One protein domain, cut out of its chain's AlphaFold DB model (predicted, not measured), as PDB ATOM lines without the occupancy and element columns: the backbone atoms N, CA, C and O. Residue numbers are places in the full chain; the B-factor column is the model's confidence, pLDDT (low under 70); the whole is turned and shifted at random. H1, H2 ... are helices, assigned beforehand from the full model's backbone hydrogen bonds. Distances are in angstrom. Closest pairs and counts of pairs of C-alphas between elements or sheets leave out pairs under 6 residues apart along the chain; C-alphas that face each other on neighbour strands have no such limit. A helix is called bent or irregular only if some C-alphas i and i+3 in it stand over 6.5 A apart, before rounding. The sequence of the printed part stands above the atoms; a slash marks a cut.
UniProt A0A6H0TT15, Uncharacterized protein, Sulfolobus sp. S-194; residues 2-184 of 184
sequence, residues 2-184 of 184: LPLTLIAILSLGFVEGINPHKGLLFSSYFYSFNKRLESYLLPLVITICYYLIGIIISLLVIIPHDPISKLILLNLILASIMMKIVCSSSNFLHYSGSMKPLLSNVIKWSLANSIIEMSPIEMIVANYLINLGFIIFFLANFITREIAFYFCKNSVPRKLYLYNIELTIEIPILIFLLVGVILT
ATOM      1  N   LEU A   2     -59.961   8.796  60.072       79.50
ATOM      2  CA  LEU A   2     -58.623   8.425  59.584       79.50
ATOM      3  C   LEU A   2     -58.564   7.856  58.140       79.50
ATOM      4  O   LEU A   2     -57.730   8.332  57.370       79.50
ATOM      5  N   PRO A   3     -59.435   6.911  57.716       83.19
ATOM      6  CA  PRO A   3     -59.388   6.386  56.346       83.19
ATOM      7  C   PRO A   3     -59.722   7.448  55.292       83.19
ATOM      8  O   PRO A   3     -59.101   7.492  54.238       83.19
ATOM      9  N   LEU A   4     -60.675   8.331  55.596       81.50
ATOM     10  CA  LEU A   4     -61.108   9.398  54.697       81.50
ATOM     11  C   LEU A   4     -60.036  10.490  54.568       81.50
ATOM     12  O   LEU A   4     -59.773  10.951  53.462       81.50
ATOM     13  N   THR A   5     -59.363  10.853  55.664       84.00
ATOM     14  CA  THR A   5     -58.213  11.774  55.628       84.00
ATOM     15  C   THR A   5     -57.027  11.179  54.871       84.00
ATOM     16  O   THR A   5     -56.382  11.888  54.110       84.00
ATOM     17  N   LEU A   6     -56.768   9.874  55.006       84.38
ATOM     18  CA  LEU A   6     -55.747   9.171  54.219       84.38
ATOM     19  C   LEU A   6     -56.052   9.212  52.721       84.38
ATOM     20  O   LEU A   6     -55.167   9.526  51.928       84.38
ATOM     21  N   ILE A   7     -57.302   8.932  52.345       86.25
ATOM     22  CA  ILE A   7     -57.754   9.028  50.954       86.25
ATOM     23  C   ILE A   7     -57.565  10.455  50.444       86.25
ATOM     24  O   ILE A   7     -56.985  10.630  49.382       86.25
ATOM     25  N   ALA A   8     -57.967  11.472  51.211       84.69
ATOM     26  CA  ALA A   8     -57.803  12.866  50.811       84.69
ATOM     27  C   ALA A   8     -56.328  13.256  50.613       84.69
ATOM     28  O   ALA A   8     -55.996  13.870  49.604       84.69
ATOM     29  N   ILE A   9     -55.429  12.850  51.519       85.94
ATOM     30  CA  ILE A   9     -53.982  13.098  51.395       85.94
ATOM     31  C   ILE A   9     -53.405  12.398  50.154       85.94
ATOM     32  O   ILE A   9     -52.629  13.002  49.413       85.94
ATOM     33  N   LEU A  10     -53.794  11.144  49.900       85.50
ATOM     34  CA  LEU A  10     -53.370  10.398  48.711       85.50
ATOM     35  C   LEU A  10     -53.882  11.055  47.427       85.50
ATOM     36  O   LEU A  10     -53.106  11.278  46.502       85.50
ATOM     37  N   SER A  11     -55.170  11.397  47.381       83.06
ATOM     38  CA  SER A  11     -55.801  12.084  46.254       83.06
ATOM     39  C   SER A  11     -55.143  13.430  45.975       83.06
ATOM     40  O   SER A  11     -54.861  13.719  44.815       83.06
ATOM     41  N   LEU A  12     -54.838  14.215  47.013       83.06
ATOM     42  CA  LEU A  12     -54.120  15.475  46.847       83.06
ATOM     43  C   LEU A  12     -52.732  15.221  46.258       83.06
ATOM     44  O   LEU A  12     -52.356  15.874  45.295       83.06
ATOM     45  N   GLY A  13     -52.010  14.219  46.772       81.06
ATOM     46  CA  GLY A  13     -50.715  13.807  46.234       81.06
ATOM     47  C   GLY A  13     -50.781  13.439  44.749       81.06
ATOM     48  O   GLY A  13     -49.921  13.871  43.986       81.06
ATOM     49  N   PHE A  14     -51.814  12.708  44.317       79.12
ATOM     50  CA  PHE A  14     -52.028  12.378  42.902       79.12
ATOM     51  C   PHE A  14     -52.249  13.628  42.041       79.12
ATOM     52  O   PHE A  14     -51.609  13.774  41.001       79.12
ATOM     53  N   VAL A  15     -53.133  14.534  42.465       78.69
ATOM     54  CA  VAL A  15     -53.472  15.742  41.696       78.69
ATOM     55  C   VAL A  15     -52.273  16.684  41.594       78.69
ATOM     56  O   VAL A  15     -51.881  17.092  40.502       78.69
ATOM     57  N   GLU A  16     -51.583  16.898  42.705       75.12
ATOM     58  CA  GLU A  16     -50.346  17.674  42.753       75.12
ATOM     59  C   GLU A  16     -49.190  17.025  41.971       75.12
ATOM     60  O   GLU A  16     -48.198  17.657  41.574       75.12
ATOM     61  N   GLY A  17     -49.285  15.714  41.769       71.06
ATOM     62  CA  GLY A  17     -48.366  14.931  40.964       71.06
ATOM     63  C   GLY A  17     -48.630  15.040  39.465       71.06
ATOM     64  O   GLY A  17     -47.790  14.600  38.694       71.06
ATOM     65  N   ILE A  18     -49.748  15.625  39.030       71.00
ATOM     66  CA  ILE A  18     -50.037  15.913  37.616       71.00
ATOM     67  C   ILE A  18     -50.082  17.415  37.309       71.00
ATOM     68  O   ILE A  18     -50.256  17.766  36.140       71.00
ATOM     69  N   ASN A  19     -49.855  18.277  38.313       69.94
ATOM     70  CA  ASN A  19     -49.825  19.728  38.149       69.94
ATOM     71  C   ASN A  19     -48.771  20.134  37.083       69.94
ATOM     72  O   ASN A  19     -47.559  19.924  37.260       69.94
ATOM     73  N   PRO A  20     -49.205  20.723  35.956       60.78
ATOM     74  CA  PRO A  20     -48.350  21.108  34.848       60.78
ATOM     75  C   PRO A  20     -47.500  22.348  35.150       60.78
ATOM     76  O   PRO A  20     -46.401  22.479  34.604       60.78
ATOM     77  N   HIS A  21     -47.971  23.224  36.036       59.22
ATOM     78  CA  HIS A  21     -47.322  24.471  36.425       59.22
ATOM     79  C   HIS A  21     -46.092  24.281  37.318       59.22
ATOM     80  O   HIS A  21     -45.205  25.143  37.351       59.22
ATOM     81  N   LYS A  22     -45.984  23.125  37.981       61.31
ATOM     82  CA  LYS A  22     -44.869  22.803  38.883       61.31
ATOM     83  C   LYS A  22     -43.627  22.224  38.219       61.31
ATOM     84  O   LYS A  22     -42.608  22.076  38.895       61.31
ATOM     85  N   GLY A  23     -43.641  21.923  36.916       53.12
ATOM     86  CA  GLY A  23     -42.426  21.437  36.234       53.12
ATOM     87  C   GLY A  23     -42.572  20.200  35.353       53.12
ATOM     88  O   GLY A  23     -41.671  19.903  34.570       53.12
ATOM     89  N   LEU A  24     -43.674  19.459  35.458       51.88
ATOM     90  CA  LEU A  24     -43.813  18.158  34.791       51.88
ATOM     91  C   LEU A  24     -43.966  18.264  33.275       51.88
ATOM     92  O   LEU A  24     -43.367  17.504  32.510       51.88
ATOM     93  N   LEU A  25     -44.745  19.244  32.815       52.19
ATOM     94  CA  LEU A  25     -44.826  19.513  31.385       52.19
ATOM     95  C   LEU A  25     -43.514  20.077  30.856       52.19
ATOM     96  O   LEU A  25     -43.152  19.753  29.727       52.19
ATOM     97  N   PHE A  26     -42.765  20.809  31.680       52.00
ATOM     98  CA  PHE A  26     -41.459  21.340  31.318       52.00
ATOM     99  C   PHE A  26     -40.438  20.226  31.047       52.00
ATOM    100  O   PHE A  26     -39.801  20.245  29.996       52.00
ATOM    101  N   SER A  27     -40.331  19.189  31.883       52.47
ATOM    102  CA  SER A  27     -39.439  18.049  31.595       52.47
ATOM    103  C   SER A  27     -39.844  17.280  30.334       52.47
ATOM    104  O   SER A  27     -38.994  16.947  29.507       52.47
ATOM    105  N   SER A  28     -41.149  17.068  30.126       55.72
ATOM    106  CA  SER A  28     -41.677  16.434  28.912       55.72
ATOM    107  C   SER A  28     -41.450  17.293  27.653       55.72
ATOM    108  O   SER A  28     -41.272  16.758  26.558       55.72
ATOM    109  N   TYR A  29     -41.446  18.621  27.805       55.00
ATOM    110  CA  TYR A  29     -41.160  19.607  26.765       55.00
ATOM    111  C   TYR A  29     -39.660  19.623  26.426       55.00
ATOM    112  O   TYR A  29     -39.292  19.500  25.259       55.00
ATOM    113  N   PHE A  30     -38.774  19.642  27.427       56.59
ATOM    114  CA  PHE A  30     -37.321  19.605  27.212       56.59
ATOM    115  C   PHE A  30     -36.826  18.249  26.704       56.59
ATOM    116  O   PHE A  30     -35.889  18.196  25.901       56.59
ATOM    117  N   TYR A  31     -37.459  17.144  27.107       58.91
ATOM    118  CA  TYR A  31     -37.186  15.831  26.522       58.91
ATOM    119  C   TYR A  31     -37.560  15.798  25.033       58.91
ATOM    120  O   TYR A  31     -36.752  15.357  24.213       58.91
ATOM    121  N   SER A  32     -38.734  16.338  24.678       55.25
ATOM    122  CA  SER A  32     -39.193  16.447  23.286       55.25
ATOM    123  C   SER A  32     -38.253  17.278  22.410       55.25
ATOM    124  O   SER A  32     -38.173  17.018  21.212       55.25
ATOM    125  N   PHE A  33     -37.555  18.266  22.977       53.75
ATOM    126  CA  PHE A  33     -36.741  19.199  22.197       53.75
ATOM    127  C   PHE A  33     -35.324  18.694  21.891       53.75
ATOM    128  O   PHE A  33     -34.741  19.122  20.900       53.75
ATOM    129  N   ASN A  34     -34.734  17.829  22.731       58.00
ATOM    130  CA  ASN A  34     -33.309  17.491  22.580       58.00
ATOM    131  C   ASN A  34     -32.875  16.104  23.100       58.00
ATOM    132  O   ASN A  34     -31.683  15.806  23.062       58.00
ATOM    133  N   LYS A  35     -33.798  15.268  23.613       63.34
ATOM    134  CA  LYS A  35     -33.520  13.914  24.153       63.34
ATOM    135  C   LYS A  35     -32.358  13.831  25.170       63.34
ATOM    136  O   LYS A  35     -31.749  12.775  25.320       63.34
ATOM    137  N   ARG A  36     -32.031  14.921  25.872       63.94
ATOM    138  CA  ARG A  36     -30.939  14.940  26.861       63.94
ATOM    139  C   ARG A  36     -31.351  14.256  28.163       63.94
ATOM    140  O   ARG A  36     -32.474  14.437  28.629       63.94
ATOM    141  N   LEU A  37     -30.416  13.519  28.769       63.72
ATOM    142  CA  LEU A  37     -30.593  12.857  30.072       63.72
ATOM    143  C   LEU A  37     -30.889  13.849  31.206       63.72
ATOM    144  O   LEU A  37     -31.627  13.530  32.130       63.72
ATOM    145  N   GLU A  38     -30.379  15.076  31.102       61.97
ATOM    146  CA  GLU A  38     -30.638  16.176  32.043       61.97
ATOM    147  C   GLU A  38     -32.143  16.465  32.188       61.97
ATOM    148  O   GLU A  38     -32.625  16.743  33.284       61.97
ATOM    149  N   SER A  39     -32.907  16.313  31.100       58.84
ATOM    150  CA  SER A  39     -34.366  16.460  31.092       58.84
ATOM    151  C   SER A  39     -35.079  15.368  31.899       58.84
ATOM    152  O   SER A  39     -36.209  15.581  32.329       58.84
ATOM    153  N   TYR A  40     -34.430  14.213  32.096       60.56
ATOM    154  CA  TYR A  40     -34.935  13.081  32.879       60.56
ATOM    155  C   TYR A  40     -34.684  13.268  34.382       60.56
ATOM    156  O   TYR A  40     -35.520  12.903  35.197       60.56
ATOM    157  N   LEU A  41     -33.548  13.866  34.760       64.06
ATOM    158  CA  LEU A  41     -33.209  14.130  36.167       64.06
ATOM    159  C   LEU A  41     -33.962  15.334  36.741       64.06
ATOM    160  O   LEU A  41     -34.140  15.444  37.950       64.06
ATOM    161  N   LEU A  42     -34.415  16.237  35.877       65.25
ATOM    162  CA  LEU A  42     -35.058  17.487  36.255       65.25
ATOM    163  C   LEU A  42     -36.334  17.309  37.119       65.25
ATOM    164  O   LEU A  42     -36.404  17.964  38.158       65.25
ATOM    165  N   PRO A  43     -37.309  16.435  36.787       58.81
ATOM    166  CA  PRO A  43     -38.452  16.140  37.663       58.81
ATOM    167  C   PRO A  43     -38.038  15.645  39.042       58.81
ATOM    168  O   PRO A  43     -38.589  16.090  40.047       58.81
ATOM    169  N   LEU A  44     -37.045  14.759  39.089       65.50
ATOM    170  CA  LEU A  44     -36.558  14.157  40.321       65.50
ATOM    171  C   LEU A  44     -35.900  15.217  41.213       65.50
ATOM    172  O   LEU A  44     -36.235  15.318  42.390       65.50
ATOM    173  N   VAL A  45     -35.051  16.077  40.642       68.75
ATOM    174  CA  VAL A  45     -34.406  17.180  41.371       68.75
ATOM    175  C   VAL A  45     -35.427  18.211  41.850       68.75
ATOM    176  O   VAL A  45     -35.376  18.608  43.008       68.75
ATOM    177  N   ILE A  46     -36.385  18.615  41.008       64.38
ATOM    178  CA  ILE A  46     -37.452  19.550  41.402       64.38
ATOM    179  C   ILE A  46     -38.262  18.983  42.564       64.38
ATOM    180  O   ILE A  46     -38.485  19.673  43.556       64.38
ATOM    181  N   THR A  47     -38.692  17.727  42.442       65.62
ATOM    182  CA  THR A  47     -39.534  17.073  43.444       65.62
ATOM    183  C   THR A  47     -38.767  16.975  44.758       65.62
ATOM    184  O   THR A  47     -39.249  17.436  45.783       65.62
ATOM    185  N   ILE A  48     -37.515  16.525  44.734       68.50
ATOM    186  CA  ILE A  48     -36.690  16.478  45.942       68.50
ATOM    187  C   ILE A  48     -36.483  17.877  46.539       68.50
ATOM    188  O   ILE A  48     -36.771  18.069  47.712       68.50
ATOM    189  N   CYS A  49     -36.044  18.877  45.770       68.75
ATOM    190  CA  CYS A  49     -35.748  20.209  46.308       68.75
ATOM    191  C   CYS A  49     -36.979  20.906  46.904       68.75
ATOM    192  O   CYS A  49     -36.893  21.476  47.990       68.75
ATOM    193  N   TYR A  50     -38.117  20.856  46.211       67.25
ATOM    194  CA  TYR A  50     -39.357  21.472  46.674       67.25
ATOM    195  C   TYR A  50     -39.893  20.776  47.933       67.25
ATOM    196  O   TYR A  50     -40.165  21.425  48.946       67.25
ATOM    197  N   TYR A  51     -39.979  19.445  47.905       68.25
ATOM    198  CA  TYR A  51     -40.524  18.688  49.026       68.25
ATOM    199  C   TYR A  51     -39.571  18.624  50.214       68.25
ATOM    200  O   TYR A  51     -40.050  18.549  51.335       68.25
ATOM    201  N   LEU A  52     -38.252  18.733  50.022       72.25
ATOM    202  CA  LEU A  52     -37.308  18.860  51.134       72.25
ATOM    203  C   LEU A  52     -37.612  20.091  51.986       72.25
ATOM    204  O   LEU A  52     -37.602  19.980  53.206       72.25
ATOM    205  N   ILE A  53     -37.936  21.234  51.375       71.38
ATOM    206  CA  ILE A  53     -38.305  22.445  52.123       71.38
ATOM    207  C   ILE A  53     -39.573  22.186  52.941       71.38
ATOM    208  O   ILE A  53     -39.595  22.455  54.139       71.38
ATOM    209  N   GLY A  54     -40.608  21.613  52.324       70.81
ATOM    210  CA  GLY A  54     -41.852  21.303  53.026       70.81
ATOM    211  C   GLY A  54     -41.696  20.228  54.107       70.81
ATOM    212  O   GLY A  54     -42.274  20.371  55.179       70.81
ATOM    213  N   ILE A  55     -40.865  19.203  53.876       73.00
ATOM    214  CA  ILE A  55     -40.499  18.172  54.861       73.00
ATOM    215  C   ILE A  55     -39.797  18.832  56.046       73.00
ATOM    216  O   ILE A  55     -40.212  18.629  57.182       73.00
ATOM    217  N   ILE A  56     -38.779  19.659  55.788       78.31
ATOM    218  CA  ILE A  56     -38.039  20.385  56.826       78.31
ATOM    219  C   ILE A  56     -38.999  21.250  57.643       78.31
ATOM    220  O   ILE A  56     -39.000  21.155  58.866       78.31
ATOM    221  N   ILE A  57     -39.870  22.029  56.993       76.69
ATOM    222  CA  ILE A  57     -40.867  22.851  57.692       76.69
ATOM    223  C   ILE A  57     -41.812  21.967  58.518       76.69
ATOM    224  O   ILE A  57     -42.021  22.246  59.692       76.69
ATOM    225  N   SER A  58     -42.335  20.872  57.959       75.44
ATOM    226  CA  SER A  58     -43.252  19.979  58.682       75.44
ATOM    227  C   SER A  58     -42.604  19.264  59.873       75.44
ATOM    228  O   SER A  58     -43.284  18.994  60.856       75.44
ATOM    229  N   LEU A  59     -41.300  18.980  59.803       78.56
ATOM    230  CA  LEU A  59     -40.546  18.346  60.885       78.56
ATOM    231  C   LEU A  59     -40.159  19.345  61.981       78.56
ATOM    232  O   LEU A  59     -40.079  18.970  63.146       78.56
ATOM    233  N   LEU A  60     -39.904  20.604  61.613       81.19
ATOM    234  CA  LEU A  60     -39.532  21.661  62.556       81.19
ATOM    235  C   LEU A  60     -40.745  22.281  63.257       81.19
ATOM    236  O   LEU A  60     -40.621  22.757  64.385       81.19
ATOM    237  N   VAL A  61     -41.907  22.297  62.602       77.00
ATOM    238  CA  VAL A  61     -43.123  22.920  63.125       77.00
ATOM    239  C   VAL A  61     -44.028  21.851  63.732       77.00
ATOM    240  O   VAL A  61     -44.817  21.207  63.044       77.00
ATOM    241  N   ILE A  62     -43.942  21.691  65.054       78.44
ATOM    242  CA  ILE A  62     -44.933  20.933  65.821       78.44
ATOM    243  C   ILE A  62     -46.150  21.836  66.012       78.44
ATOM    244  O   ILE A  62     -46.076  22.840  66.721       78.44
ATOM    245  N   ILE A  63     -47.262  21.486  65.370       82.44
ATOM    246  CA  ILE A  63     -48.507  22.249  65.461       82.44
ATOM    247  C   ILE A  63     -49.396  21.617  66.538       82.44
ATOM    248  O   ILE A  63     -49.782  20.455  66.389       82.44
ATOM    249  N   PRO A  64     -49.729  22.342  67.619       85.44
ATOM    250  CA  PRO A  64     -50.639  21.835  68.634       85.44
ATOM    251  C   PRO A  64     -52.072  21.698  68.096       85.44
ATOM    252  O   PRO A  64     -52.510  22.448  67.229       85.44
ATOM    253  N   HIS A  65     -52.837  20.747  68.640       86.94
ATOM    254  CA  HIS A  65     -54.255  20.537  68.300       86.94
ATOM    255  C   HIS A  65     -55.204  21.464  69.079       86.94
ATOM    256  O   HIS A  65     -56.300  21.073  69.483       86.94
ATOM    257  N   ASP A  66     -54.778  22.696  69.331       89.75
ATOM    258  CA  ASP A  66     -55.562  23.703  70.033       89.75
ATOM    259  C   ASP A  66     -56.409  24.530  69.034       89.75
ATOM    260  O   ASP A  66     -56.134  24.548  67.828       89.75
ATOM    261  N   PRO A  67     -57.481  25.205  69.489       89.81
ATOM    262  CA  PRO A  67     -58.399  25.904  68.590       89.81
ATOM    263  C   PRO A  67     -57.739  27.050  67.809       89.81
ATOM    264  O   PRO A  67     -58.178  27.346  66.698       89.81
ATOM    265  N   ILE A  68     -56.683  27.677  68.344       90.75
ATOM    266  CA  ILE A  68     -55.984  28.772  67.657       90.75
ATOM    267  C   ILE A  68     -55.209  28.209  66.464       90.75
ATOM    268  O   ILE A  68     -55.342  28.722  65.353       90.75
ATOM    269  N   SER A  69     -54.472  27.112  66.655       89.50
ATOM    270  CA  SER A  69     -53.755  26.438  65.567       89.50
ATOM    271  C   SER A  69     -54.693  25.937  64.468       89.50
ATOM    272  O   SER A  69     -54.406  26.126  63.285       89.50
ATOM    273  N   LYS A  70     -55.858  25.381  64.836       89.50
ATOM    274  CA  LYS A  70     -56.903  24.982  63.873       89.50
ATOM    275  C   LYS A  70     -57.395  26.163  63.040       89.50
ATOM    276  O   LYS A  70     -57.498  26.048  61.820       89.50
ATOM    277  N   LEU A  71     -57.663  27.303  63.680       89.94
ATOM    278  CA  LEU A  71     -58.108  28.516  62.993       89.94
ATOM    279  C   LEU A  71     -57.040  29.049  62.027       89.94
ATOM    280  O   LEU A  71     -57.360  29.433  60.902       89.94
ATOM    281  N   ILE A  72     -55.770  29.043  62.441       90.31
ATOM    282  CA  ILE A  72     -54.645  29.441  61.585       90.31
ATOM    283  C   ILE A  72     -54.556  28.518  60.366       90.31
ATOM    284  O   ILE A  72     -54.508  29.007  59.240       90.31
ATOM    285  N   LEU A  73     -54.588  27.196  60.564       90.06
ATOM    286  CA  LEU A  73     -54.538  26.219  59.473       90.06
ATOM    287  C   LEU A  73     -55.704  26.373  58.498       90.06
ATOM    288  O   LEU A  73     -55.492  26.347  57.288       90.06
ATOM    289  N   LEU A  74     -56.917  26.587  59.007       90.00
ATOM    290  CA  LEU A  74     -58.099  26.816  58.181       90.00
ATOM    291  C   LEU A  74     -57.923  28.051  57.281       90.00
ATOM    292  O   LEU A  74     -58.178  27.981  56.080       90.00
ATOM    293  N   ASN A  75     -57.418  29.154  57.841       89.69
ATOM    294  CA  ASN A  75     -57.129  30.370  57.080       89.69
ATOM    295  C   ASN A  75     -56.017  30.164  56.044       89.69
ATOM    296  O   ASN A  75     -56.116  30.684  54.935       89.69
ATOM    297  N   LEU A  76     -54.982  29.385  56.372       89.25
ATOM    298  CA  LEU A  76     -53.905  29.061  55.435       89.25
ATOM    299  C   LEU A  76     -54.401  28.200  54.266       89.25
ATOM    300  O   LEU A  76     -54.022  28.470  53.130       89.25
ATOM    301  N   ILE A  77     -55.273  27.214  54.513       89.50
ATOM    302  CA  ILE A  77     -55.879  26.406  53.442       89.50
ATOM    303  C   ILE A  77     -56.796  27.269  52.568       89.50
ATOM    304  O   ILE A  77     -56.774  27.165  51.346       89.50
ATOM    305  N   LEU A  78     -57.596  28.155  53.166       88.12
ATOM    306  CA  LEU A  78     -58.431  29.078  52.394       88.12
ATOM    307  C   LEU A  78     -57.582  30.004  51.516       88.12
ATOM    308  O   LEU A  78     -57.900  30.202  50.344       88.12
ATOM    309  N   ALA A  79     -56.478  30.526  52.054       89.12
ATOM    310  CA  ALA A  79     -55.531  31.326  51.289       89.12
ATOM    311  C   ALA A  79     -54.895  30.520  50.144       89.12
ATOM    312  O   ALA A  79     -54.806  31.038  49.030       89.12
ATOM    313  N   SER A  80     -54.517  29.255  50.373       87.31
ATOM    314  CA  SER A  80     -53.939  28.414  49.318       87.31
ATOM    315  C   SER A  80     -54.940  28.124  48.199       87.31
ATOM    316  O   SER A  80     -54.589  28.256  47.029       87.31
ATOM    317  N   ILE A  81     -56.203  27.832  48.532       85.94
ATOM    318  CA  ILE A  81     -57.281  27.664  47.543       85.94
ATOM    319  C   ILE A  81     -57.435  28.939  46.705       85.94
ATOM    320  O   ILE A  81     -57.464  28.870  45.475       85.94
ATOM    321  N   MET A  82     -57.495  30.109  47.349       85.88
ATOM    322  CA  MET A  82     -57.623  31.387  46.643       85.88
ATOM    323  C   MET A  82     -56.440  31.640  45.708       85.88
ATOM    324  O   MET A  82     -56.645  31.993  44.547       85.88
ATOM    325  N   MET A  83     -55.211  31.409  46.174       84.00
ATOM    326  CA  MET A  83     -54.016  31.577  45.346       84.00
ATOM    327  C   MET A  83     -54.010  30.634  44.145       84.00
ATOM    328  O   MET A  83     -53.681  31.072  43.043       84.00
ATOM    329  N   LYS A  84     -54.433  29.378  44.309       80.00
ATOM    330  CA  LYS A  84     -54.543  28.415  43.203       80.00
ATOM    331  C   LYS A  84     -55.575  28.840  42.161       80.00
ATOM    332  O   LYS A  84     -55.281  28.812  40.968       80.00
ATOM    333  N   ILE A  85     -56.740  29.327  42.594       80.56
ATOM    334  CA  ILE A  85     -57.764  29.882  41.693       80.56
ATOM    335  C   ILE A  85     -57.211  31.087  40.916       80.56
ATOM    336  O   ILE A  85     -57.386  31.181  39.698       80.56
ATOM    337  N   VAL A  86     -56.510  32.000  41.595       79.69
ATOM    338  CA  VAL A  86     -55.882  33.165  40.952       79.69
ATOM    339  C   VAL A  86     -54.837  32.716  39.932       79.69
ATOM    340  O   VAL A  86     -54.887  33.151  38.784       79.69
ATOM    341  N   CYS A  87     -53.932  31.812  40.306       75.62
ATOM    342  CA  CYS A  87     -52.857  31.340  39.431       75.62
ATOM    343  C   CYS A  87     -53.382  30.637  38.178       75.62
ATOM    344  O   CYS A  87     -52.881  30.878  37.078       75.62
ATOM    345  N   SER A  88     -54.423  29.825  38.344       69.31
ATOM    346  CA  SER A  88     -55.105  29.128  37.258       69.31
ATOM    347  C   SER A  88     -55.823  30.078  36.298       69.31
ATOM    348  O   SER A  88     -55.627  30.005  35.087       69.31
ATOM    349  N   SER A  89     -56.630  31.000  36.829       65.12
ATOM    350  CA  SER A  89     -57.465  31.894  36.011       65.12
ATOM    351  C   SER A  89     -56.660  32.899  35.190       65.12
ATOM    352  O   SER A  89     -57.116  33.358  34.145       65.12
ATOM    353  N   SER A  90     -55.460  33.241  35.652       58.94
ATOM    354  CA  SER A  90     -54.639  34.296  35.062       58.94
ATOM    355  C   SER A  90     -53.412  33.786  34.301       58.94
ATOM    356  O   SER A  90     -52.652  34.599  33.779       58.94
ATOM    357  N   ASN A  91     -53.206  32.460  34.220       63.12
ATOM    358  CA  ASN A  91     -51.960  31.855  33.730       63.12
ATOM    359  C   ASN A  91     -50.709  32.499  34.372       63.12
ATOM    360  O   ASN A  91     -49.677  32.651  33.719       63.12
ATOM    361  N   PHE A  92     -50.801  32.902  35.646       56.41
ATOM    362  CA  PHE A  92     -49.783  33.717  36.330       56.41
ATOM    363  C   PHE A  92     -48.435  33.004  36.489       56.41
ATOM    364  O   PHE A  92     -47.405  33.629  36.744       56.41
ATOM    365  N   LEU A  93     -48.444  31.677  36.375       58.97
ATOM    366  CA  LEU A  93     -47.290  30.833  36.620       58.97
ATOM    367  C   LEU A  93     -46.396  30.835  35.389       58.97
ATOM    368  O   LEU A  93     -46.640  30.169  34.382       58.97
ATOM    369  N   HIS A  94     -45.344  31.635  35.497       58.81
ATOM    370  CA  HIS A  94     -44.450  31.943  34.404       58.81
ATOM    371  C   HIS A  94     -43.151  31.155  34.511       58.81
ATOM    372  O   HIS A  94     -42.499  31.091  35.549       58.81
ATOM    373  N   TYR A  95     -42.718  30.629  33.372       64.50
ATOM    374  CA  TYR A  95     -41.310  30.374  33.132       64.50
ATOM    375  C   TYR A  95     -40.785  31.503  32.245       64.50
ATOM    376  O   TYR A  95     -41.236  31.655  31.109       64.50
ATOM    377  N   SER A  96     -39.840  32.298  32.750       65.38
ATOM    378  CA  SER A  96     -39.092  33.243  31.913       65.38
ATOM    379  C   SER A  96     -37.664  32.737  31.722       65.38
ATOM    380  O   SER A  96     -36.828  32.727  32.629       65.38
ATOM    381  N   GLY A  97     -37.399  32.237  30.520       64.81
ATOM    382  CA  GLY A  97     -36.105  31.698  30.141       64.81
ATOM    383  C   GLY A  97     -36.110  31.173  28.711       64.81
ATOM    384  O   GLY A  97     -37.068  31.343  27.964       64.81
ATOM    385  N   SER A  98     -35.016  30.537  28.311       65.56
ATOM    386  CA  SER A  98     -34.859  29.987  26.965       65.56
ATOM    387  C   SER A  98     -35.679  28.704  26.766       65.56
ATOM    388  O   SER A  98     -35.895  27.942  27.709       65.56
ATOM    389  N   MET A  99     -36.019  28.402  25.505       64.38
ATOM    390  CA  MET A  99     -36.572  27.097  25.081       64.38
ATOM    391  C   MET A  99     -35.597  25.923  25.321       64.38
ATOM    392  O   MET A  99     -35.989  24.760  25.285       64.38
ATOM    393  N   LYS A 100     -34.316  26.232  25.573       65.12
ATOM    394  CA  LYS A 100     -33.265  25.312  26.034       65.12
ATOM    395  C   LYS A 100     -32.788  25.765  27.421       65.12
ATOM    396  O   LYS A 100     -31.770  26.456  27.503       65.12
ATOM    397  N   PRO A 101     -33.554  25.493  28.480       64.94
ATOM    398  CA  PRO A 101     -33.315  26.029  29.809       64.94
ATOM    399  C   PRO A 101     -32.045  25.431  30.415       64.94
ATOM    400  O   PRO A 101     -31.671  24.291  30.139       64.94
ATOM    401  N   LEU A 102     -31.427  26.170  31.323       72.19
ATOM    402  CA  LEU A 102     -30.497  25.578  32.277       72.19
ATOM    403  C   LEU A 102     -31.298  24.944  33.420       72.19
ATOM    404  O   LEU A 102     -32.325  25.491  33.824       72.19
ATOM    405  N   LEU A 103     -30.808  23.826  33.969       72.00
ATOM    406  CA  LEU A 103     -31.428  23.128  35.107       72.00
ATOM    407  C   LEU A 103     -31.737  24.098  36.263       72.00
ATOM    408  O   LEU A 103     -32.841  24.104  36.799       72.00
ATOM    409  N   SER A 104     -30.785  24.976  36.583       75.38
ATOM    410  CA  SER A 104     -30.914  26.009  37.614       75.38
ATOM    411  C   SER A 104     -32.081  26.973  37.374       75.38
ATOM    412  O   SER A 104     -32.775  27.330  38.322       75.38
ATOM    413  N   ASN A 105     -32.347  27.359  36.122       74.38
ATOM    414  CA  ASN A 105     -33.465  28.243  35.784       74.38
ATOM    415  C   ASN A 105     -34.809  27.545  35.967       74.38
ATOM    416  O   ASN A 105     -35.754  28.165  36.449       74.38
ATOM    417  N   VAL A 106     -34.903  26.262  35.612       71.06
ATOM    418  CA  VAL A 106     -36.146  25.512  35.823       71.06
ATOM    419  C   VAL A 106     -36.394  25.285  37.310       71.06
ATOM    420  O   VAL A 106     -37.511  25.502  37.763       71.06
ATOM    421  N   ILE A 107     -35.363  24.921  38.085       74.69
ATOM    422  CA  ILE A 107     -35.477  24.781  39.546       74.69
ATOM    423  C   ILE A 107     -35.937  26.102  40.168       74.69
ATOM    424  O   ILE A 107     -36.886  26.113  40.946       74.69
ATOM    425  N   LYS A 108     -35.317  27.227  39.783       79.06
ATOM    426  CA  LYS A 108     -35.686  28.564  40.264       79.06
ATOM    427  C   LYS A 108     -37.167  28.870  40.026       79.06
ATOM    428  O   LYS A 108     -37.857  29.269  40.957       79.06
ATOM    429  N   TRP A 109     -37.644  28.700  38.794       74.44
ATOM    430  CA  TRP A 109     -39.029  29.023  38.442       74.44
ATOM    431  C   TRP A 109     -40.034  28.029  39.019       74.44
ATOM    432  O   TRP A 109     -41.098  28.443  39.456       74.44
ATOM    433  N   SER A 110     -39.684  26.745  39.106       73.50
ATOM    434  CA  SER A 110     -40.517  25.744  39.778       73.50
ATOM    435  C   SER A 110     -40.690  26.064  41.268       73.50
ATOM    436  O   SER A 110     -41.815  26.049  41.768       73.50
ATOM    437  N   LEU A 111     -39.612  26.442  41.967       75.62
ATOM    438  CA  LEU A 111     -39.691  26.883  43.362       75.62
ATOM    439  C   LEU A 111     -40.534  28.153  43.510       75.62
ATOM    440  O   LEU A 111     -41.395  28.204  44.382       75.62
ATOM    441  N   ALA A 112     -40.324  29.151  42.648       79.19
ATOM    442  CA  ALA A 112     -41.107  30.386  42.668       79.19
ATOM    443  C   ALA A 112     -42.606  30.107  42.475       79.19
ATOM    444  O   ALA A 112     -43.415  30.543  43.288       79.19
ATOM    445  N   ASN A 113     -42.962  29.316  41.461       77.44
ATOM    446  CA  ASN A 113     -44.342  28.921  41.184       77.44
ATOM    447  C   ASN A 113     -44.960  28.163  42.363       77.44
ATOM    448  O   ASN A 113     -46.058  28.493  42.795       77.44
ATOM    449  N   SER A 114     -44.220  27.224  42.953       76.75
ATOM    450  CA  SER A 114     -44.706  26.437  44.089       76.75
ATOM    451  C   SER A 114     -44.965  27.295  45.338       76.75
ATOM    452  O   SER A 114     -45.904  27.023  46.089       76.75
ATOM    453  N   ILE A 115     -44.147  28.331  45.566       80.25
ATOM    454  CA  ILE A 115     -44.342  29.302  46.655       80.25
ATOM    455  C   ILE A 115     -45.571  30.173  46.382       80.25
ATOM    456  O   ILE A 115     -46.378  30.373  47.287       80.25
ATOM    457  N   ILE A 116     -45.729  30.664  45.149       80.94
ATOM    458  CA  ILE A 116     -46.882  31.485  44.746       80.94
ATOM    459  C   ILE A 116     -48.188  30.687  44.890       80.94
ATOM    460  O   ILE A 116     -49.162  31.205  45.425       80.94
ATOM    461  N   GLU A 117     -48.193  29.408  44.503       78.00
ATOM    462  CA  GLU A 117     -49.322  28.484  44.693       78.00
ATOM    463  C   GLU A 117     -49.516  28.030  46.149       78.00
ATOM    464  O   GLU A 117     -50.408  27.233  46.433       78.00
ATOM    465  N   MET A 118     -48.683  28.502  47.085       84.25
ATOM    466  CA  MET A 118     -48.773  28.176  48.514       84.25
ATOM    467  C   MET A 118     -48.699  26.675  48.832       84.25
ATOM    468  O   MET A 118     -49.118  26.220  49.895       84.25
ATOM    469  N   SER A 119     -48.110  25.891  47.942       79.31
ATOM    470  CA  SER A 119     -48.122  24.436  48.043       79.31
ATOM    471  C   SER A 119     -47.454  23.814  49.289       79.31
ATOM    472  O   SER A 119     -47.884  22.730  49.693       79.31
ATOM    473  N   PRO A 120     -46.491  24.457  49.990       83.38
ATOM    474  CA  PRO A 120     -45.997  23.935  51.267       83.38
ATOM    475  C   PRO A 120     -47.078  23.812  52.351       83.38
ATOM    476  O   PRO A 120     -46.949  22.974  53.242       83.38
ATOM    477  N   ILE A 121     -48.156  24.606  52.276       86.06
ATOM    478  CA  ILE A 121     -49.268  24.545  53.237       86.06
ATOM    479  C   ILE A 121     -49.921  23.164  53.233       86.06
ATOM    480  O   ILE A 121     -50.260  22.645  54.288       86.06
ATOM    481  N   GLU A 122     -50.023  22.517  52.077       84.81
ATOM    482  CA  GLU A 122     -50.637  21.194  51.954       84.81
ATOM    483  C   GLU A 122     -49.860  20.117  52.704       84.81
ATOM    484  O   GLU A 122     -50.449  19.249  53.345       84.81
ATOM    485  N   MET A 123     -48.528  20.207  52.689       84.25
ATOM    486  CA  MET A 123     -47.662  19.302  53.446       84.25
ATOM    487  C   MET A 123     -47.810  19.508  54.948       84.25
ATOM    488  O   MET A 123     -47.856  18.540  55.707       84.25
ATOM    489  N   ILE A 124     -47.905  20.771  55.368       86.19
ATOM    490  CA  ILE A 124     -48.125  21.141  56.766       86.19
ATOM    491  C   ILE A 124     -49.478  20.598  57.241       86.19
ATOM    492  O   ILE A 124     -49.554  19.973  58.296       86.19
ATOM    493  N   VAL A 125     -50.529  20.763  56.435       87.44
ATOM    494  CA  VAL A 125     -51.881  20.264  56.724       87.44
ATOM    495  C   VAL A 125     -51.913  18.738  56.758       87.44
ATOM    496  O   VAL A 125     -52.496  18.161  57.673       87.44
ATOM    497  N   ALA A 126     -51.246  18.068  55.814       86.38
ATOM    498  CA  ALA A 126     -51.142  16.613  55.804       86.38
ATOM    499  C   ALA A 126     -50.457  16.085  57.072       86.38
ATOM    500  O   ALA A 126     -50.941  15.114  57.649       86.38
ATOM    501  N   ASN A 127     -49.374  16.734  57.525       87.00
ATOM    502  CA  ASN A 127     -48.689  16.374  58.769       87.00
ATOM    503  C   ASN A 127     -49.527  16.664  60.022       87.00
ATOM    504  O   ASN A 127     -49.500  15.889  60.972       87.00
ATOM    505  N   TYR A 128     -50.274  17.770  60.022       87.56
ATOM    506  CA  TYR A 128     -51.172  18.118  61.119       87.56
ATOM    507  C   TYR A 128     -52.297  17.085  61.277       87.56
ATOM    508  O   TYR A 128     -52.596  16.660  62.385       87.56
ATOM    509  N   LEU A 129     -52.919  16.661  60.172       87.06
ATOM    510  CA  LEU A 129     -54.038  15.713  60.207       87.06
ATOM    511  C   LEU A 129     -53.603  14.294  60.566       87.06
ATOM    512  O   LEU A 129     -54.305  13.581  61.283       87.06
ATOM    513  N   ILE A 130     -52.472  13.859  60.016       86.06
ATOM    514  CA  ILE A 130     -51.896  12.545  60.256       86.06
ATOM    515  C   ILE A 130     -50.410  12.768  60.464       86.06
ATOM    516  O   ILE A 130     -49.731  13.240  59.558       86.06
ATOM    517  N   ASN A 131     -49.889  12.391  61.627       82.12
ATOM    518  CA  ASN A 131     -48.452  12.445  61.859       82.12
ATOM    519  C   ASN A 131     -47.737  11.603  60.783       82.12
ATOM    520  O   ASN A 131     -48.116  10.453  60.559       82.12
ATOM    521  N   LEU A 132     -46.743  12.179  60.095       82.69
ATOM    522  CA  LEU A 132     -46.096  11.623  58.888       82.69
ATOM    523  C   LEU A 132     -46.951  11.623  57.605       82.69
ATOM    524  O   LEU A 132     -46.522  11.101  56.575       82.69
ATOM    525  N   GLY A 133     -48.126  12.251  57.604       84.00
ATOM    526  CA  GLY A 133     -48.989  12.395  56.429       84.00
ATOM    527  C   GLY A 133     -48.301  13.127  55.274       84.00
ATOM    528  O   GLY A 133     -48.563  12.831  54.109       84.00
ATOM    529  N   PHE A 134     -47.332  13.996  55.579       82.88
ATOM    530  CA  PHE A 134     -46.474  14.626  54.573       82.88
ATOM    531  C   PHE A 134     -45.639  13.613  53.771       82.88
ATOM    532  O   PHE A 134     -45.385  13.847  52.592       82.88
ATOM    533  N   ILE A 135     -45.230  12.483  54.370       84.25
ATOM    534  CA  ILE A 135     -44.483  11.420  53.673       84.25
ATOM    535  C   ILE A 135     -45.396  10.747  52.654       84.25
ATOM    536  O   ILE A 135     -44.997  10.519  51.515       84.25
ATOM    537  N   ILE A 136     -46.636  10.462  53.056       84.62
ATOM    538  CA  ILE A 136     -47.643   9.845  52.187       84.62
ATOM    539  C   ILE A 136     -47.935  10.765  51.003       84.62
ATOM    540  O   ILE A 136     -47.885  10.324  49.856       84.62
ATOM    541  N   PHE A 137     -48.167  12.050  51.279       84.38
ATOM    542  CA  PHE A 137     -48.360  13.072  50.255       84.38
ATOM    543  C   PHE A 137     -47.172  13.148  49.288       84.38
ATOM    544  O   PHE A 137     -47.359  13.098  48.073       84.38
ATOM    545  N   PHE A 138     -45.948  13.204  49.821       81.00
ATOM    546  CA  PHE A 138     -44.720  13.256  49.033       81.00
ATOM    547  C   PHE A 138     -44.560  12.044  48.112       81.00
ATOM    548  O   PHE A 138     -44.312  12.208  46.918       81.00
ATOM    549  N   LEU A 139     -44.713  10.830  48.648       82.50
ATOM    550  CA  LEU A 139     -44.546   9.597  47.879       82.50
ATOM    551  C   LEU A 139     -45.618   9.458  46.799       82.50
ATOM    552  O   LEU A 139     -45.288   9.127  45.660       82.50
ATOM    553  N   ALA A 140     -46.881   9.737  47.136       82.94
ATOM    554  CA  ALA A 140     -47.976   9.715  46.172       82.94
ATOM    555  C   ALA A 140     -47.697  10.689  45.027       82.94
ATOM    556  O   ALA A 140     -47.769  10.305  43.860       82.94
ATOM    557  N   ASN A 141     -47.282  11.913  45.350       78.38
ATOM    558  CA  ASN A 141     -46.902  12.894  44.350       78.38
ATOM    559  C   ASN A 141     -45.759  12.397  43.461       78.38
ATOM    560  O   ASN A 141     -45.924  12.310  42.246       78.38
ATOM    561  N   PHE A 142     -44.636  11.997  44.062       76.19
ATOM    562  CA  PHE A 142     -43.455  11.527  43.343       76.19
ATOM    563  C   PHE A 142     -43.784  10.384  42.370       76.19
ATOM    564  O   PHE A 142     -43.455  10.463  41.188       76.19
ATOM    565  N   ILE A 143     -44.499   9.356  42.836       78.12
ATOM    566  CA  ILE A 143     -44.901   8.209  42.008       78.12
ATOM    567  C   ILE A 143     -45.778   8.663  40.841       78.12
ATOM    568  O   ILE A 143     -45.566   8.256  39.699       78.12
ATOM    569  N   THR A 144     -46.753   9.527  41.113       75.56
ATOM    570  CA  THR A 144     -47.671  10.026  40.084       75.56
ATOM    571  C   THR A 144     -46.935  10.822  39.023       75.56
ATOM    572  O   THR A 144     -47.231  10.666  37.837       75.56
ATOM    573  N   ARG A 145     -45.931  11.608  39.429       71.88
ATOM    574  CA  ARG A 145     -45.090  12.361  38.500       71.88
ATOM    575  C   ARG A 145     -44.330  11.450  37.550       71.88
ATOM    576  O   ARG A 145     -44.361  11.671  36.340       71.88
ATOM    577  N   GLU A 146     -43.698  10.405  38.072       71.50
ATOM    578  CA  GLU A 146     -42.948   9.444  37.255       71.50
ATOM    579  C   GLU A 146     -43.863   8.686  36.282       71.50
ATOM    580  O   GLU A 146     -43.550   8.540  35.096       71.50
ATOM    581  N   ILE A 147     -45.048   8.278  36.748       73.62
ATOM    582  CA  ILE A 147     -46.071   7.643  35.908       73.62
ATOM    583  C   ILE A 147     -46.521   8.602  34.797       73.62
ATOM    584  O   ILE A 147     -46.514   8.240  33.616       73.62
ATOM    585  N   ALA A 148     -46.884   9.839  35.146       70.38
ATOM    586  CA  ALA A 148     -47.337  10.842  34.191       70.38
ATOM    587  C   ALA A 148     -46.264  11.134  33.134       70.38
ATOM    588  O   ALA A 148     -46.577  11.187  31.942       70.38
ATOM    589  N   PHE A 149     -44.998  11.246  33.539       69.31
ATOM    590  CA  PHE A 149     -43.872  11.437  32.630       69.31
ATOM    591  C   PHE A 149     -43.725  10.275  31.636       69.31
ATOM    592  O   PHE A 149     -43.643  10.512  30.425       69.31
ATOM    593  N   TYR A 150     -43.759   9.027  32.121       68.44
ATOM    594  CA  TYR A 150     -43.673   7.836  31.273       68.44
ATOM    595  C   TYR A 150     -44.772   7.816  30.199       68.44
ATOM    596  O   TYR A 150     -44.492   7.600  29.016       68.44
ATOM    597  N   PHE A 151     -46.016   8.122  30.580       67.88
ATOM    598  CA  PHE A 151     -47.157   8.116  29.658       67.88
ATOM    599  C   PHE A 151     -47.234   9.343  28.737       67.88
ATOM    600  O   PHE A 151     -47.732   9.233  27.613       67.88
ATOM    601  N   CYS A 152     -46.744  10.508  29.170       62.94
ATOM    602  CA  CYS A 152     -46.810  11.761  28.403       62.94
ATOM    603  C   CYS A 152     -45.660  11.942  27.407       62.94
ATOM    604  O   CYS A 152     -45.670  12.902  26.629       62.94
ATOM    605  N   LYS A 153     -44.686  11.024  27.389       61.25
ATOM    606  CA  LYS A 153     -43.532  11.044  26.479       61.25
ATOM    607  C   LYS A 153     -43.918  11.236  25.002       61.25
ATOM    608  O   LYS A 153     -43.148  11.845  24.264       61.25
ATOM    609  N   ASN A 154     -45.114  10.794  24.593       58.16
ATOM    610  CA  ASN A 154     -45.483  10.664  23.179       58.16
ATOM    611  C   ASN A 154     -46.723  11.460  22.708       58.16
ATOM    612  O   ASN A 154     -47.072  11.332  21.537       58.16
ATOM    613  N   SER A 155     -47.409  12.275  23.528       58.22
ATOM    614  CA  SER A 155     -48.595  13.010  23.028       58.22
ATOM    615  C   SER A 155     -48.881  14.360  23.698       58.22
ATOM    616  O   SER A 155     -49.201  14.452  24.877       58.22
ATOM    617  N   VAL A 156     -48.831  15.433  22.899       52.88
ATOM    618  CA  VAL A 156     -49.170  16.818  23.291       52.88
ATOM    619  C   VAL A 156     -50.647  17.009  23.702       52.88
ATOM    620  O   VAL A 156     -50.888  17.708  24.680       52.88
ATOM    621  N   PRO A 157     -51.651  16.360  23.077       45.03
ATOM    622  CA  PRO A 157     -53.055  16.502  23.494       45.03
ATOM    623  C   PRO A 157     -53.333  15.957  24.900       45.03
ATOM    624  O   PRO A 157     -54.112  16.527  25.660       45.03
ATOM    625  N   ARG A 158     -52.637  14.878  25.287       52.66
ATOM    626  CA  ARG A 158     -52.754  14.274  26.622       52.66
ATOM    627  C   ARG A 158     -52.166  15.186  27.706       52.66
ATOM    628  O   ARG A 158     -52.659  15.182  28.826       52.66
ATOM    629  N   LYS A 159     -51.176  16.014  27.343       54.88
ATOM    630  CA  LYS A 159     -50.556  17.033  28.207       54.88
ATOM    631  C   LYS A 159     -51.502  18.194  28.531       54.88
ATOM    632  O   LYS A 159     -51.482  18.683  29.651       54.88
ATOM    633  N   LEU A 160     -52.339  18.606  27.575       48.41
ATOM    634  CA  LEU A 160     -53.328  19.680  27.757       48.41
ATOM    635  C   LEU A 160     -54.588  19.202  28.498       48.41
ATOM    636  O   LEU A 160     -55.162  19.949  29.278       48.41
ATOM    637  N   TYR A 161     -54.996  17.945  28.302       50.81
ATOM    638  CA  TYR A 161     -56.136  17.354  29.017       50.81
ATOM    639  C   TYR A 161     -55.905  17.256  30.535       50.81
ATOM    640  O   TYR A 161     -56.818  17.517  31.315       50.81
ATOM    641  N   LEU A 162     -54.677  16.938  30.960       53.62
ATOM    642  CA  LEU A 162     -54.309  16.884  32.382       53.62
ATOM    643  C   LEU A 162     -54.406  18.254  33.076       53.62
ATOM    644  O   LEU A 162     -54.775  18.307  34.243       53.62
ATOM    645  N   TYR A 163     -54.169  19.344  32.340       54.19
ATOM    646  CA  TYR A 163     -54.262  20.724  32.835       54.19
ATOM    647  C   TYR A 163     -55.688  21.095  33.274       54.19
ATOM    648  O   TYR A 163     -55.889  21.725  34.304       54.19
ATOM    649  N   ASN A 164     -56.699  20.665  32.514       52.03
ATOM    650  CA  ASN A 164     -58.099  20.963  32.834       52.03
ATOM    651  C   ASN A 164     -58.653  20.102  33.979       52.03
ATOM    652  O   ASN A 164     -59.580  20.523  34.666       52.03
ATOM    653  N   ILE A 165     -58.104  18.901  34.182       57.84
ATOM    654  CA  ILE A 165     -58.542  17.983  35.241       57.84
ATOM    655  C   ILE A 165     -58.170  18.512  36.626       57.84
ATOM    656  O   ILE A 165     -58.974  18.408  37.553       57.84
ATOM    657  N   GLU A 166     -56.980  19.089  36.765       62.06
ATOM    658  CA  GLU A 166     -56.413  19.488  38.052       62.06
ATOM    659  C   GLU A 166     -57.364  20.368  38.870       62.06
ATOM    660  O   GLU A 166     -57.776  19.989  39.961       62.06
ATOM    661  N   LEU A 167     -57.822  21.481  38.300       58.78
ATOM    662  CA  LEU A 167     -58.657  22.455  39.011       58.78
ATOM    663  C   LEU A 167     -60.014  21.899  39.429       58.78
ATOM    664  O   LEU A 167     -60.542  22.259  40.480       58.78
ATOM    665  N   THR A 168     -60.577  21.009  38.610       61.31
ATOM    666  CA  THR A 168     -61.872  20.391  38.907       61.31
ATOM    667  C   THR A 168     -61.797  19.377  40.045       61.31
ATOM    668  O   THR A 168     -62.805  19.154  40.711       61.31
ATOM    669  N   ILE A 169     -60.625  18.782  40.292       68.25
ATOM    670  CA  ILE A 169     -60.448  17.718  41.289       68.25
ATOM    671  C   ILE A 169     -59.759  18.236  42.560       68.25
ATOM    672  O   ILE A 169     -60.105  17.805  43.659       68.25
ATOM    673  N   GLU A 170     -58.837  19.190  42.445       72.38
ATOM    674  CA  GLU A 170     -58.032  19.681  43.565       72.38
ATOM    675  C   GLU A 170     -58.846  20.463  44.600       72.38
ATOM    676  O   GLU A 170     -58.734  20.215  45.802       72.38
ATOM    677  N   ILE A 171     -59.717  21.368  44.142       74.12
ATOM    678  CA  ILE A 171     -60.549  22.201  45.022       74.12
ATOM    679  C   ILE A 171     -61.459  21.329  45.914       74.12
ATOM    680  O   ILE A 171     -61.447  21.529  47.132       74.12
ATOM    681  N   PRO A 172     -62.193  20.324  45.386       78.38
ATOM    682  CA  PRO A 172     -62.935  19.376  46.218       78.38
ATOM    683  C   PRO A 172     -62.085  18.661  47.276       78.38
ATOM    684  O   PRO A 172     -62.550  18.467  48.398       78.38
ATOM    685  N   ILE A 173     -60.844  18.282  46.949       79.31
ATOM    686  CA  ILE A 173     -59.948  17.594  47.891       79.31
ATOM    687  C   ILE A 173     -59.500  18.545  49.008       79.31
ATOM    688  O   ILE A 173     -59.513  18.161  50.178       79.31
ATOM    689  N   LEU A 174     -59.167  19.794  48.678       78.56
ATOM    690  CA  LEU A 174     -58.805  20.814  49.666       78.56
ATOM    691  C   LEU A 174     -59.976  21.154  50.598       78.56
ATOM    692  O   LEU A 174     -59.782  21.293  51.806       78.56
ATOM    693  N   ILE A 175     -61.206  21.196  50.075       78.94
ATOM    694  CA  ILE A 175     -62.427  21.324  50.889       78.94
ATOM    695  C   ILE A 175     -62.582  20.119  51.827       78.94
ATOM    696  O   ILE A 175     -62.950  20.271  52.992       78.94
ATOM    697  N   PHE A 176     -62.265  18.914  51.358       79.94
ATOM    698  CA  PHE A 176     -62.331  17.714  52.189       79.94
ATOM    699  C   PHE A 176     -61.286  17.729  53.319       79.94
ATOM    700  O   PHE A 176     -61.578  17.326  54.447       79.94
ATOM    701  N   LEU A 177     -60.085  18.252  53.055       79.06
ATOM    702  CA  LEU A 177     -59.050  18.459  54.073       79.06
ATOM    703  C   LEU A 177     -59.442  19.543  55.087       79.06
ATOM    704  O   LEU A 177     -59.201  19.354  56.278       79.06
ATOM    705  N   LEU A 178     -60.113  20.616  54.650       81.81
ATOM    706  CA  LEU A 178     -60.717  21.623  55.535       81.81
ATOM    707  C   LEU A 178     -61.676  20.982  56.543       81.81
ATOM    708  O   LEU A 178     -61.569  21.226  57.744       81.81
ATOM    709  N   VAL A 179     -62.575  20.116  56.069       81.50
ATOM    710  CA  VAL A 179     -63.488  19.361  56.941       81.50
ATOM    711  C   VAL A 179     -62.706  18.460  57.899       81.50
ATOM    712  O   VAL A 179     -63.041  18.388  59.079       81.50
ATOM    713  N   GLY A 180     -61.628  17.828  57.427       78.81
ATOM    714  CA  GLY A 180     -60.718  17.054  58.272       78.81
ATOM    715  C   GLY A 180     -60.162  17.862  59.449       78.81
ATOM    716  O   GLY A 180     -60.239  17.396  60.581       78.81
ATOM    717  N   VAL A 181     -59.673  19.083  59.200       81.19
ATOM    718  CA  VAL A 181     -59.091  19.962  60.236       81.19
ATOM    719  C   VAL A 181     -60.132  20.404  61.266       81.19
ATOM    720  O   VAL A 181     -59.806  20.535  62.443       81.19
ATOM    721  N   ILE A 182     -61.380  20.622  60.841       82.81
ATOM    722  CA  ILE A 182     -62.488  21.007  61.731       82.81
ATOM    723  C   ILE A 182     -62.879  19.855  62.672       82.81
ATOM    724  O   ILE A 182     -63.295  20.103  63.803       82.81
ATOM    725  N   LEU A 183     -62.785  18.609  62.198       80.94
ATOM    726  CA  LEU A 183     -63.263  17.419  62.912       80.94
ATOM    727  C   LEU A 183     -62.218  16.762  63.828       80.94
ATOM    728  O   LEU A 183     -62.604  16.024  64.735       80.94
ATOM    729  N   THR A 184     -60.922  16.985  63.586       75.94
ATOM    730  CA  THR A 184     -59.834  16.719  64.555       75.94
ATOM    731  C   THR A 184     -59.824  17.794  65.617       75.94
ATOM    732  O   THR A 184     -59.516  17.547  66.802       75.94
TER     733      THR A 184
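AT A GLANCE: This is residues 2 to 184 of the 184 residues of an uncharacterized protein of Sulfolobus sp. S-194 (UniProt A0A6H0TT15). The domain is an elongated bundle of helices, with H3, H4, H7 and H8b running roughly along its length; in one half, short H6 sits in the middle, with H1, H3, H4, H7 and H8b round it. In the other half, H2 folds back on H3 and also meets H7, H5 packs aslant on H3, and the arm H8a is near several helices but touches none. The printed part has 183 residues, with eight named helices, H1 to H8 along the chain, and no named strand; the class is all helix. It is compact, with a radius of gyration of the C-alphas of 16.3 A, and spans 53 by 31 by 29 A.

IN THESE COORDINATES: The longest helix, H8, residues 156 to 183, was assigned as one helix by its hydrogen bonds but is bent: C-alphas 168 and 171 are 6.5 A apart. Its arms are H8a, residues 156 to 168, 20.4 A long, and H8b, residues 171 to 183, 18.7 A long, ending at C-alpha 183 (-63.263, 17.419, 62.912). H1 is residues 2 to 16, from C-alpha 2 (-58.623, 8.425, 59.584). H2 is residues 24 to 34; H3, residues 38 to 60, 32.3 A long, is irregular, but only just: C-alphas 40 and 43 are 6.7 A apart. H4 is residues 67 to 90, 34.8 A long; H5 residues 103 to 116; H6 residues 120 to 129; H7 residues 133 to 152, 28.1 A long.

HOW THE PARTS SIT: H1, H2, H3, H4, H6, H7 and H8b form a bundle, a group of helices packed together. H8a and H8b stand at a shallow tilt of 34 degrees, only just short of steep. H8b touches residues 70 to 81 of H4 at 5 degrees, opposite ways, closest at the C-alphas of Leu 74 and Leu 178, 6.4 A. H1 touches H7 at a steep tilt of 39 degrees, C-alphas 13 and 141 being closest at 4.3 A. H6 touches H3 through residues 51 to 58 of H3, C-alphas 54 and 120 being closest at 5.2 A. H2 and H3 form a helical hairpin, C-alphas 27 and 39 being closest at 5.3 A. H5 touches H3 at a steep tilt of 41 degrees, C-alphas 46 and 107 being closest at 5.9 A. H4 and H7 are apart. Every O i to N i+4 pair is within hydrogen-bond range in H1, H2, H4, H5, H6, H7 and H8b, against 16 of 19 in H3 and 5 of 9 in H8a.

THE WHOLE: The C-alphas farthest apart, Asn 34 and Pro 67, are 53.1 A apart. The printed part has no cut. The link from H4 to H5, residues 91 to 102, is long. Mean pLDDT of the printed part is 73.3; residues 19 to 51, 88 to 101 and 149 to 169 are under 70.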